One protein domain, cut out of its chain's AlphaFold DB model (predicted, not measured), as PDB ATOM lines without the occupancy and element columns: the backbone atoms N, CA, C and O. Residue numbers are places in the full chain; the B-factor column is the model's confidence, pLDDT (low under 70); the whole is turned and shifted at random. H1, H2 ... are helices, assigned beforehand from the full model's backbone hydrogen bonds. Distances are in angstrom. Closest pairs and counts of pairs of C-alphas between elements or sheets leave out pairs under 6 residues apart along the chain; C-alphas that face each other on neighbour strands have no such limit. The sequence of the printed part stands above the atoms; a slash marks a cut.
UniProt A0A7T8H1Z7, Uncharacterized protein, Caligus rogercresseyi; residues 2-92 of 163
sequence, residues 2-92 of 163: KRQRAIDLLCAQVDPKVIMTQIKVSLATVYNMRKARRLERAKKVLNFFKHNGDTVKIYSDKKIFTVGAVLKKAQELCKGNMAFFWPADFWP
ATOM      1  N   LYS A   2     159.331 167.958 131.236       76.81
ATOM      2  CA  LYS A   2     159.142 167.145 132.465       76.81
ATOM      3  C   LYS A   2     157.706 166.641 132.698       76.81
ATOM      4  O   LYS A   2     157.525 165.497 133.091       76.81
ATOM      5  N   ARG A   3     156.688 167.469 132.410       77.81
ATOM      6  CA  ARG A   3     155.265 167.103 132.569       77.81
ATOM      7  C   ARG A   3     154.843 165.950 131.655       77.81
ATOM      8  O   ARG A   3     154.242 165.004 132.143       77.81
ATOM      9  N   GLN A   4     155.186 166.010 130.366       81.88
ATOM     10  CA  GLN A   4     154.833 164.950 129.413       81.88
ATOM     11  C   GLN A   4     155.515 163.632 129.783       81.88
ATOM     12  O   GLN A   4     154.847 162.619 129.924       81.88
ATOM     13  N   ARG A   5     156.813 163.677 130.106       85.62
ATOM     14  CA  ARG A   5     157.547 162.497 130.576       85.62
ATOM     15  C   ARG A   5     156.928 161.886 131.841       85.62
ATOM     16  O   ARG A   5     156.877 160.670 131.968       85.62
ATOM     17  N   ALA A   6     156.431 162.710 132.766       83.19
ATOM     18  CA  ALA A   6     155.741 162.220 133.960       83.19
ATOM     19  C   ALA A   6     154.420 161.532 133.605       83.19
ATOM     20  O   ALA A   6     154.122 160.475 134.153       83.19
ATOM     21  N   ILE A   7     153.660 162.094 132.663       80.31
ATOM     22  CA  ILE A   7     152.440 161.474 132.139       80.31
ATOM     23  C   ILE A   7     152.764 160.121 131.504       80.31
ATOM     24  O   ILE A   7     152.089 159.148 131.822       80.31
ATOM     25  N   ASP A   8     153.812 160.027 130.687       82.50
ATOM     26  CA  ASP A   8     154.190 158.785 130.008       82.50
ATOM     27  C   ASP A   8     154.582 157.687 131.014       82.50
ATOM     28  O   ASP A   8     154.109 156.551 130.919       82.50
ATOM     29  N   LEU A   9     155.356 158.030 132.052       83.62
ATOM     30  CA  LEU A   9     155.702 157.089 133.127       83.62
ATOM     31  C   LEU A   9     154.477 156.685 133.966       83.62
ATOM     32  O   LEU A   9     154.319 155.517 134.317       83.62
ATOM     33  N   LEU A  10     153.560 157.618 134.238       80.69
ATOM     34  CA  LEU A  10     152.283 157.315 134.892       80.69
ATOM     35  C   LEU A  10     151.373 156.450 134.007       80.69
ATOM     36  O   LEU A  10     150.617 155.616 134.513       80.69
ATOM     37  N   CYS A  11     151.429 156.618 132.684       74.50
ATOM     38  CA  CYS A  11     150.763 155.752 131.716       74.50
ATOM     39  C   CYS A  11     151.335 154.342 131.754       74.50
ATOM     40  O   CYS A  11     150.566 153.383 131.690       74.50
ATOM     41  N   ALA A  12     152.646 154.214 131.925       75.44
ATOM     42  CA  ALA A  12     153.338 152.951 132.139       75.44
ATOM     43  C   ALA A  12     153.167 152.377 133.562       75.44
ATOM     44  O   ALA A  12     153.704 151.314 133.838       75.44
ATOM     45  N   GLN A  13     152.388 153.033 134.435       74.75
ATOM     46  CA  GLN A  13     152.172 152.634 135.834       74.75
ATOM     47  C   GLN A  13     153.475 152.478 136.640       74.75
ATOM     48  O   GLN A  13     153.546 151.683 137.571       74.75
ATOM     49  N   VAL A  14     154.500 153.266 136.301       82.06
ATOM     50  CA  VAL A  14     155.762 153.297 137.047       82.06
ATOM     51  C   VAL A  14     155.515 153.822 138.462       82.06
ATOM     52  O   VAL A  14     154.698 154.728 138.668       82.06
ATOM     53  N   ASP A  15     156.232 153.256 139.433       83.69
ATOM     54  CA  ASP A  15     156.132 153.653 140.833       83.69
ATOM     55  C   ASP A  15     156.372 155.173 141.009       83.69
ATOM     56  O   ASP A  15     157.354 155.712 140.481       83.69
ATOM     57  N   PRO A  16     155.506 155.895 141.750       86.50
ATOM     58  CA  PRO A  16     155.638 157.337 141.940       86.50
ATOM     59  C   PRO A  16     156.987 157.799 142.501       86.50
ATOM     60  O   PRO A  16     157.442 158.885 142.136       86.50
ATOM     61  N   LYS A  17     157.644 156.999 143.351       88.06
ATOM     62  CA  LYS A  17     158.972 157.308 143.902       88.06
ATOM     63  C   LYS A  17     160.041 157.214 142.816       88.06
ATOM     64  O   LYS A  17     160.923 158.064 142.760       88.06
ATOM     65  N   VAL A  18     159.928 156.250 141.901       89.00
ATOM     66  CA  VAL A  18     160.832 156.140 140.743       89.00
ATOM     67  C   VAL A  18     160.660 157.341 139.808       89.00
ATOM     68  O   VAL A  18     161.647 157.944 139.386       89.00
ATOM     69  N   ILE A  19     159.416 157.750 139.535       87.12
ATOM     70  CA  ILE A  19     159.112 158.932 138.709       87.12
ATOM     71  C   ILE A  19     159.697 160.203 139.332       87.12
ATOM     72  O   ILE A  19     160.310 161.014 138.632       87.12
ATOM     73  N   MET A  20     159.518 160.361 140.647       90.44
ATOM     74  CA  MET A  20     160.042 161.480 141.428       90.44
ATOM     75  C   MET A  20     161.554 161.634 141.216       90.44
ATOM     76  O   MET A  20     162.018 162.719 140.856       90.44
ATOM     77  N   THR A  21     162.298 160.532 141.345       89.50
ATOM     78  CA  THR A  21     163.754 160.490 141.168       89.50
ATOM     79  C   THR A  21     164.170 160.754 139.718       89.50
ATOM     80  O   THR A  21     165.068 161.558 139.474       89.50
ATOM     81  N   GLN A  22     163.498 160.140 138.736       89.00
ATOM     82  CA  GLN A  22     163.864 160.274 137.318       89.00
ATOM     83  C   GLN A  22     163.588 161.668 136.740       89.00
ATOM     84  O   GLN A  22     164.334 162.148 135.887       89.00
ATOM     85  N   ILE A  23     162.503 162.319 137.164       89.38
ATOM     86  CA  ILE A  23     162.049 163.598 136.590       89.38
ATOM     87  C   ILE A  23     162.444 164.793 137.472       89.38
ATOM     88  O   ILE A  23     162.386 165.944 137.020       89.38
ATOM     89  N   LYS A  24     162.923 164.534 138.697       90.56
ATOM     90  CA  LYS A  24     163.280 165.548 139.699       90.56
ATOM     91  C   LYS A  24     162.092 166.479 139.986       90.56
ATOM     92  O   LYS A  24     162.155 167.683 139.737       90.56
ATOM     93  N   VAL A  25     160.985 165.892 140.438       88.94
ATOM     94  CA  VAL A  25     159.754 166.575 140.899       88.94
ATOM     95  C   VAL A  25     159.401 166.081 142.298       88.94
ATOM     96  O   VAL A  25     159.934 165.062 142.706       88.94
ATOM     97  N   SER A  26     158.520 166.754 143.043       91.56
ATOM     98  CA  SER A  26     158.106 166.257 144.364       91.56
ATOM     99  C   SER A  26     157.123 165.088 144.260       91.56
ATOM    100  O   SER A  26     156.333 165.003 143.316       91.56
ATOM    101  N   LEU A  27     157.103 164.220 145.272       89.44
ATOM    102  CA  LEU A  27     156.132 163.128 145.362       89.44
ATOM    103  C   LEU A  27     154.680 163.646 145.339       89.44
ATOM    104  O   LEU A  27     153.830 163.090 144.646       89.44
ATOM    105  N   ALA A  28     154.416 164.765 146.022       91.44
ATOM    106  CA  ALA A  28     153.119 165.442 146.000       91.44
ATOM    107  C   ALA A  28     152.707 165.866 144.578       91.44
ATOM    108  O   ALA A  28     151.551 165.699 144.190       91.44
ATOM    109  N   THR A  29     153.661 166.343 143.767       90.62
ATOM    110  CA  THR A  29     153.421 166.680 142.355       90.62
ATOM    111  C   THR A  29     152.993 165.443 141.564       90.62
ATOM    112  O   THR A  29     152.001 165.496 140.838       90.62
ATOM    113  N   VAL A  30     153.684 164.311 141.743       89.50
ATOM    114  CA  VAL A  30     153.345 163.049 141.063       89.50
ATOM    115  C   VAL A  30     151.954 162.553 141.478       89.50
ATOM    116  O   VAL A  30     151.151 162.180 140.620       89.50
ATOM    117  N   TYR A  31     151.616 162.608 142.768       90.12
ATOM    118  CA  TYR A  31     150.285 162.223 143.251       90.12
ATOM    119  C   TYR A  31     149.172 163.138 142.741       90.12
ATOM    120  O   TYR A  31     148.115 162.651 142.340       90.12
ATOM    121  N   ASN A  32     149.397 164.451 142.696       90.94
ATOM    122  CA  ASN A  32     148.425 165.385 142.132       90.94
ATOM    123  C   ASN A  32     148.207 165.134 140.633       90.94
ATOM    124  O   ASN A  32     147.063 165.142 140.180       90.94
ATOM    125  N   MET A  33     149.262 164.806 139.878       90.00
ATOM    126  CA  MET A  33     149.133 164.381 138.479       90.00
ATOM    127  C   MET A  33     148.324 163.081 138.337       90.00
ATOM    128  O   MET A  33     147.488 162.981 137.439       90.00
ATOM    129  N   ARG A  34     148.513 162.101 139.235       88.94
ATOM    130  CA  ARG A  34     147.704 160.867 139.259       88.94
ATOM    131  C   ARG A  34     146.229 161.156 139.511       88.94
ATOM    132  O   ARG A  34     145.398 160.675 138.744       88.94
ATOM    133  N   LYS A  35     145.912 161.963 140.529       92.19
ATOM    134  CA  LYS A  35     144.530 162.363 140.847       92.19
ATOM    135  C   LYS A  35     143.879 163.102 139.680       92.19
ATOM    136  O   LYS A  35     142.798 162.715 139.254       92.19
ATOM    137  N   ALA A  36     144.567 164.085 139.098       92.25
ATOM    138  CA  ALA A  36     144.058 164.836 137.951       92.25
ATOM    139  C   ALA A  36     143.754 163.926 136.749       92.25
ATOM    140  O   ALA A  36     142.702 164.045 136.126       92.25
ATOM    141  N   ARG A  37     144.634 162.961 136.459       89.25
ATOM    142  CA  ARG A  37     144.419 161.985 135.381       89.25
ATOM    143  C   ARG A  37     143.279 161.016 135.691       89.25
ATOM    144  O   ARG A  37     142.492 160.689 134.805       89.25
ATOM    145  N   ARG A  38     143.174 160.551 136.937       92.62
ATOM    146  CA  ARG A  38     142.061 159.707 137.391       92.62
ATOM    147  C   ARG A  38     140.728 160.445 137.257       92.62
ATOM    148  O   ARG A  38     139.788 159.874 136.717       92.62
ATOM    149  N   LEU A  39     140.684 161.722 137.635       95.19
ATOM    150  CA  LEU A  39     139.529 162.602 137.455       95.19
ATOM    151  C   LEU A  39     139.150 162.783 135.981       95.19
ATOM    152  O   LEU A  39     137.981 162.647 135.632       95.19
ATOM    153  N   GLU A  40     140.121 163.085 135.116       94.25
ATOM    154  CA  GLU A  40     139.892 163.245 133.675       94.25
ATOM    155  C   GLU A  40     139.221 161.999 133.083       94.25
ATOM    156  O   GLU A  40     138.216 162.092 132.380       94.25
ATOM    157  N   ARG A  41     139.739 160.817 133.421       92.12
ATOM    158  CA  ARG A  41     139.207 159.538 132.944       92.12
ATOM    159  C   ARG A  41     137.848 159.203 133.542       92.12
ATOM    160  O   ARG A  41     136.971 158.762 132.811       92.12
ATOM    161  N   ALA A  42     137.636 159.470 134.830       94.56
ATOM    162  CA  ALA A  42     136.332 159.295 135.465       94.56
ATOM    163  C   ALA A  42     135.256 160.147 134.770       94.56
ATOM    164  O   ALA A  42     134.170 159.651 134.474       94.56
ATOM    165  N   LYS A  43     135.576 161.399 134.406       95.31
ATOM    166  CA  LYS A  43     134.678 162.256 133.614       95.31
ATOM    167  C   LYS A  43     134.391 161.673 132.227       95.31
ATOM    168  O   LYS A  43     133.237 161.696 131.807       95.31
ATOM    169  N   LYS A  44     135.398 161.121 131.536       92.75
ATOM    170  CA  LYS A  44     135.211 160.440 130.237       92.75
ATOM    171  C   LYS A  44     134.273 159.236 130.358       92.75
ATOM    172  O   LYS A  44     133.335 159.129 129.574       92.75
ATOM    173  N   VAL A  45     134.481 158.386 131.366       91.19
ATOM    174  CA  VAL A  45     133.621 157.225 131.649       91.19
ATOM    175  C   VAL A  45     132.186 157.662 131.947       91.19
ATOM    176  O   VAL A  45     131.251 157.138 131.346       91.19
ATOM    177  N   LEU A  46     131.996 158.660 132.817       92.88
ATOM    178  CA  LEU A  46     130.659 159.159 133.139       92.88
ATOM    179  C   LEU A  46     129.957 159.740 131.906       92.88
ATOM    180  O   LEU A  46     128.771 159.491 131.702       92.88
ATOM    181  N   ASN A  47     130.678 160.497 131.075       92.81
ATOM    182  CA  ASN A  47     130.130 161.030 129.832       92.81
ATOM    183  C   ASN A  47     129.700 159.905 128.885       92.81
ATOM    184  O   ASN A  47     128.610 159.945 128.327       92.81
ATOM    185  N   PHE A  48     130.517 158.861 128.758       88.94
ATOM    186  CA  PHE A  48     130.170 157.695 127.955       88.94
ATOM    187  C   PHE A  48     128.902 157.000 128.457       88.94
ATOM    188  O   PHE A  48     128.028 156.706 127.645       88.94
ATOM    189  N   PHE A  49     128.750 156.805 129.772       88.25
ATOM    190  CA  PHE A  49     127.533 156.218 130.347       88.25
ATOM    191  C   PHE A  49     126.265 157.020 130.040       88.25
ATOM    192  O   PHE A  49     125.213 156.417 129.859       88.25
ATOM    193  N   LYS A  50     126.348 158.352 129.936       87.69
ATOM    194  CA  LYS A  50     125.194 159.196 129.578       87.69
ATOM    195  C   LYS A  50     124.705 158.975 128.148       87.69
ATOM    196  O   LYS A  50     123.521 159.141 127.893       87.69
ATOM    197  N   HIS A  51     125.604 158.617 127.232       86.19
ATOM    198  CA  HIS A  51     125.295 158.491 125.803       86.19
ATOM    199  C   HIS A  51     125.182 157.040 125.316       86.19
ATOM    200  O   HIS A  51     124.797 156.816 124.177       86.19
ATOM    201  N   ASN A  52     125.535 156.058 126.153       82.50
ATOM    202  CA  ASN A  52     125.633 154.645 125.771       82.50
ATOM    203  C   ASN A  52     125.024 153.734 126.853       82.50
ATOM    204  O   ASN A  52     125.641 152.744 127.252       82.50
ATOM    205  N   GLY A  53     123.856 154.095 127.395       70.62
ATOM    206  CA  GLY A  53     123.200 153.360 128.487       70.62
ATOM    207  C   GLY A  53     123.010 151.874 128.171       70.62
ATOM    208  O   GLY A  53     123.484 151.027 128.929       70.62
ATOM    209  N   ASP A  54     122.478 151.579 126.985       72.50
ATOM    210  CA  ASP A  54     121.984 150.244 126.612       72.50
ATOM    211  C   ASP A  54     123.036 149.330 125.957       72.50
ATOM    212  O   ASP A  54     122.732 148.229 125.506       72.50
ATOM    213  N   THR A  55     124.298 149.763 125.879       73.56
ATOM    214  CA  THR A  55     125.353 148.977 125.220       73.56
ATOM    215  C   THR A  55     125.974 147.945 126.160       73.56
ATOM    216  O   THR A  55     126.274 148.245 127.320       73.56
ATOM    217  N   VAL A  56     126.244 146.738 125.653       66.44
ATOM    218  CA  VAL A  56     127.097 145.755 126.339       66.44
ATOM    219  C   VAL A  56     128.534 146.274 126.331       66.44
ATOM    220  O   VAL A  56     129.068 146.641 125.283       66.44
ATOM    221  N   LYS A  57     129.156 146.336 127.513       70.69
ATOM    222  CA  LYS A  57     130.467 146.964 127.722       70.69
ATOM    223  C   LYS A  57     131.469 145.904 128.153       70.69
ATOM    224  O   LYS A  57     131.263 145.237 129.161       70.69
ATOM    225  N   ILE A  58     132.563 145.785 127.405       67.62
ATOM    226  CA  ILE A  58     133.679 144.900 127.742       67.62
ATOM    227  C   ILE A  58     134.891 145.781 128.012       67.62
ATOM    228  O   ILE A  58     135.312 146.562 127.156       67.62
ATOM    229  N   TYR A  59     135.459 145.654 129.205       71.31
ATOM    230  CA  TYR A  59     136.700 146.322 129.555       71.31
ATOM    231  C   TYR A  59     137.580 145.400 130.397       71.31
ATOM    232  O   TYR A  59     137.103 144.522 131.112       71.31
ATOM    233  N   SER A  60     138.883 145.635 130.306       67.44
ATOM    234  CA  SER A  60     139.883 145.111 131.229       67.44
ATOM    235  C   SER A  60     140.635 146.303 131.789       67.44
ATOM    236  O   SER A  60     140.961 147.241 131.055       67.44
ATOM    237  N   ASP A  61     140.950 146.269 133.079       70.69
ATOM    238  CA  ASP A  61     141.927 147.195 133.626       70.69
ATOM    239  C   ASP A  61     143.306 146.929 132.998       70.69
ATOM    240  O   ASP A  61     143.600 145.862 132.445       70.69
ATOM    241  N   LYS A  62     144.176 147.938 133.038       67.31
ATOM    242  CA  LYS A  62     145.545 147.778 132.558       67.31
ATOM    243  C   LYS A  62     146.351 147.014 133.610       67.31
ATOM    244  O   LYS A  62     146.681 147.587 134.647       67.31
ATOM    245  N   LYS A  63     146.729 145.772 133.301       66.38
ATOM    246  CA  LYS A  63     147.650 144.969 134.115       66.38
ATOM    247  C   LYS A  63     149.106 145.400 133.890       66.38
ATOM    248  O   LYS A  63     149.528 145.632 132.757       66.38
ATOM    249  N   ILE A  64     149.878 145.496 134.975       54.62
ATOM    250  CA  ILE A  64     151.318 145.839 134.961       54.62
ATOM    251  C   ILE A  64     152.158 144.732 134.311       54.62
ATOM    252  O   ILE A  64     153.185 145.011 133.700       54.62
ATOM    253  N   PHE A  65     151.706 143.482 134.405       50.94
ATOM    254  CA  PHE A  65     152.490 142.298 134.040       50.94
ATOM    255  C   PHE A  65     152.417 141.916 132.555       50.94
ATOM    256  O   PHE A  65     152.990 140.908 132.149       50.94
ATOM    257  N   THR A  66     151.722 142.692 131.721       59.19
ATOM    258  CA  THR A  66     151.630 142.397 130.289       59.19
ATOM    259  C   THR A  66     152.790 143.049 129.540       59.19
ATOM    260  O   THR A  66     152.918 144.273 129.522       59.19
ATOM    261  N   VAL A  67     153.613 142.236 128.868       65.75
ATOM    262  CA  VAL A  67     154.641 142.720 127.932       65.75
ATOM    263  C   VAL A  67     153.985 143.672 126.926       65.75
ATOM    264  O   VAL A  67     152.958 143.336 126.336       65.75
ATOM    265  N   GLY A  68     154.562 144.861 126.713       68.81
ATOM    266  CA  GLY A  68     153.926 145.931 125.929       68.81
ATOM    267  C   GLY A  68     153.466 145.506 124.527       68.81
ATOM    268  O   GLY A  68     152.404 145.930 124.076       68.81
ATOM    269  N   ALA A  69     154.209 144.607 123.874       70.88
ATOM    270  CA  ALA A  69     153.837 144.030 122.582       70.88
ATOM    271  C   ALA A  69     152.574 143.150 122.655       70.88
ATOM    272  O   ALA A  69     151.701 143.251 121.794       70.88
ATOM    273  N   VAL A  70     152.440 142.335 123.707       75.25
ATOM    274  CA  VAL A  70     151.260 141.487 123.941       75.25
ATOM    275  C   VAL A  70     150.037 142.355 124.228       75.25
ATOM    276  O   VAL A  70     148.979 142.129 123.646       75.25
ATOM    277  N   LEU A  71     150.195 143.398 125.050       74.69
ATOM    278  CA  LEU A  71     149.115 144.346 125.331       74.69
ATOM    279  C   LEU A  71     148.645 145.042 124.050       74.69
ATOM    280  O   LEU A  71     147.445 145.130 123.812       74.69
ATOM    281  N   LYS A  72     149.578 145.509 123.212       78.75
ATOM    282  CA  LYS A  72     149.250 146.177 121.946       78.75
ATOM    283  C   LYS A  72     148.466 145.252 121.013       78.75
ATOM    284  O   LYS A  72     147.387 145.630 120.568       78.75
ATOM    285  N   LYS A  73     148.950 144.023 120.804       84.12
ATOM    286  CA  LYS A  73     148.274 143.026 119.962       84.12
ATOM    287  C   LYS A  73     146.875 142.681 120.486       84.12
ATOM    288  O   LYS A  73     145.933 142.599 119.705       84.12
ATOM    289  N   ALA A  74     146.720 142.517 121.801       81.56
ATOM    290  CA  ALA A  74     145.420 142.243 122.413       81.56
ATOM    291  C   ALA A  74     144.437 143.415 122.240       81.56
ATOM    292  O   ALA A  74     143.271 143.194 121.924       81.56
ATOM    293  N   GLN A  75     144.901 144.659 122.398       82.44
ATOM    294  CA  GLN A  75     144.080 145.860 122.202       82.44
ATOM    295  C   GLN A  75     143.644 146.017 120.739       82.44
ATOM    296  O   GLN A  75     142.486 146.336 120.487       82.44
ATOM    297  N   GLU A  76     144.541 145.762 119.783       86.31
ATOM    298  CA  GLU A  76     144.228 145.769 118.346       86.31
ATOM    299  C   GLU A  76     143.188 144.701 117.998       86.31
ATOM    300  O   GLU A  76     142.196 145.002 117.333       86.31
ATOM    301  N   LEU A  77     143.359 143.483 118.522       86.56
ATOM    302  CA  LEU A  77     142.402 142.397 118.335       86.56
ATOM    303  C   LEU A  77     141.027 142.747 118.922       86.56
ATOM    304  O   LEU A  77     140.016 142.576 118.246       86.56
ATOM    305  N   CYS A  78     140.968 143.260 120.152       84.25
ATOM    306  CA  CYS A  78     139.693 143.624 120.775       84.25
ATOM    307  C   CYS A  78     139.015 144.772 120.025       84.25
ATOM    308  O   CYS A  78     137.823 144.700 119.747       84.25
ATOM    309  N   LYS A  79     139.776 145.793 119.615       83.31
ATOM    310  CA  LYS A  79     139.251 146.914 118.828       83.31
ATOM    311  C   LYS A  79     138.678 146.466 117.478       83.31
ATOM    312  O   LYS A  79     137.703 147.049 117.026       83.31
ATOM    313  N   GLY A  80     139.271 145.450 116.847       86.38
ATOM    314  CA  GLY A  80     138.780 144.894 115.583       86.38
ATOM    315  C   GLY A  80     137.539 144.005 115.716       86.38
ATOM    316  O   GLY A  80     136.803 143.871 114.746       86.38
ATOM    317  N   ASN A  81     137.293 143.417 116.893       86.75
ATOM    318  CA  ASN A  81     136.253 142.394 117.082       86.75
ATOM    319  C   ASN A  81     135.115 142.796 118.038       86.75
ATOM    320  O   ASN A  81     134.108 142.098 118.107       86.75
ATOM    321  N   MET A  82     135.252 143.885 118.797       82.25
ATOM    322  CA  MET A  82     134.280 144.296 119.814       82.25
ATOM    323  C   MET A  82     133.816 145.736 119.570       82.25
ATOM    324  O   MET A  82     134.598 146.679 119.690       82.25
ATOM    325  N   ALA A  83     132.519 145.913 119.297       76.19
ATOM    326  CA  ALA A  83     131.924 147.204 118.927       76.19
ATOM    327  C   ALA A  83     132.104 148.319 119.981       76.19
ATOM    328  O   ALA A  83     132.179 149.492 119.629       76.19
ATOM    329  N   PHE A  84     132.211 147.962 121.266       76.81
ATOM    330  CA  PHE A  84     132.298 148.915 122.382       76.81
ATOM    331  C   PHE A  84     133.509 148.668 123.289       76.81
ATOM    332  O   PHE A  84     133.431 148.821 124.508       76.81
ATOM    333  N   PHE A  85     134.640 148.276 122.699       82.00
ATOM    334  CA  PHE A  85     135.879 148.076 123.444       82.00
ATOM    335  C   PHE A  85     136.458 149.387 123.977       82.00
ATOM    336  O   PHE A  85     136.664 150.351 123.235       82.00
ATOM    337  N   TRP A  86     136.787 149.404 125.267       84.75
ATOM    338  CA  TRP A  86     137.477 150.528 125.885       84.75
ATOM    339  C   TRP A  86     138.996 150.360 125.779       84.75
ATOM    340  O   TRP A  86     139.540 149.402 126.336       84.75
ATOM    341  N   PRO A  87     139.712 151.291 125.117       79.88
ATOM    342  CA  PRO A  87     141.164 151.227 125.068       79.88
ATOM    343  C   PRO A  87     141.771 151.419 126.464       79.88
ATOM    344  O   PRO A  87     141.162 151.999 127.367       79.88
ATOM    345  N   ALA A  88     143.013 150.964 126.646       76.56
ATOM    346  CA  ALA A  88     143.711 150.982 127.937       76.56
ATOM    347  C   ALA A  88     143.813 152.374 128.603       76.56
ATOM    348  O   ALA A  88     144.090 152.495 129.803       76.56
ATOM    349  N   ASP A  89     143.647 153.452 127.839       78.56
ATOM    350  CA  ASP A  89     143.676 154.819 128.334       78.56
ATOM    351  C   ASP A  89     142.307 155.398 128.719       78.56
ATOM    352  O   ASP A  89     142.261 156.478 129.314       78.56
ATOM    353  N   PHE A  90     141.229 154.660 128.470       85.62
ATOM    354  CA  PHE A  90     139.865 155.046 128.801       85.62
ATOM    355  C   PHE A  90     139.556 154.858 130.294       85.62
ATOM    356  O   PHE A  90     139.033 155.762 130.942       85.62
ATOM    357  N   TRP A  91     139.943 153.710 130.865       86.81
ATOM    358  CA  TRP A  91     139.647 153.362 132.260       86.81
ATOM    359  C   TRP A  91     140.454 154.207 133.268       86.81
ATOM    360  O   TRP A  91     141.669 154.387 133.075       86.81
ATOM    361  N   PRO A  92     139.847 154.706 134.368       87.56
ATOM    362  CA  PRO A  92     140.553 155.458 135.402       87.56
ATOM    363  C   PRO A  92     141.717 154.647 135.986       87.56
ATOM    364  O   PRO A  92     141.577 153.493 136.377       87.56
TER     365      PRO A  92
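Overview. This is residues 2 to 92 of the 163 residues of an uncharacterized protein of Caligus rogercresseyi (UniProt A0A7T8H1Z7). One long helix, H3, makes the longest edge of a loose model, with a small helical hairpin of H1 and H2 packed at its first end and H4 set off from it across a gap. Two stretches without a named element, residues 52 to 67 and 82 to 92, run through the space between H3 and H4, and H3 residues 46 to 51 stick out. The 91 printed residues include four named helices, H1, H2, H3 and H4 in chain order, and no named strand: the class is all helix. The whole is loose, with a radius of gyration of the C-alphas of 15.2 A and spans of 45 by 31 by 17 A.

Along the chain. Find C-alpha 2 at (159.142, 167.145, 132.465); from there H1 runs through residues 2 to 11. H2 follows at residues 16 to 23. Look next for C-alpha 27 at (156.132, 163.128, 145.362), where H3 begins; it runs 36.8 A to residue 51. H4, residues 68 to 81, covers 20.1 A and ends at C-alpha 81, (136.253, 142.394, 117.082).

Arrangement. H1 and H2 form a hairpin and touch, with the C-alphas of Lys 2 and Ile 23 closest at 6.2 A. They run opposite ways at a tilt of 35.3 degrees, only just steep. H2 touches H3 at residues 27 to 31 alone; the closest C-alphas, of Met 20 and Leu 27, are 5.8 A apart. Their steep tilt of 69 degrees is only just short of about perpendicular. H1 only just touches H3, at residues 30 to 34 alone, with 3 pairs of C-alphas within 8 A; the closest are those of Leu 10 and Arg 34, 7.3 A. H4 is apart from H1, H2 and H3. In all four helices every O i to N i+4 pair is within hydrogen-bond range.

Size, cuts and confidence. The C-alphas farthest apart, of Lys 24 and Asp 54, are 45.9 A apart. The printed part has no cut. The link from H3 to H4 is long, 16 residues; the other two are tight. Mean pLDDT of the printed part is 82.3; look for values under 70 at residues 56, 58, 60 and 62 to 68.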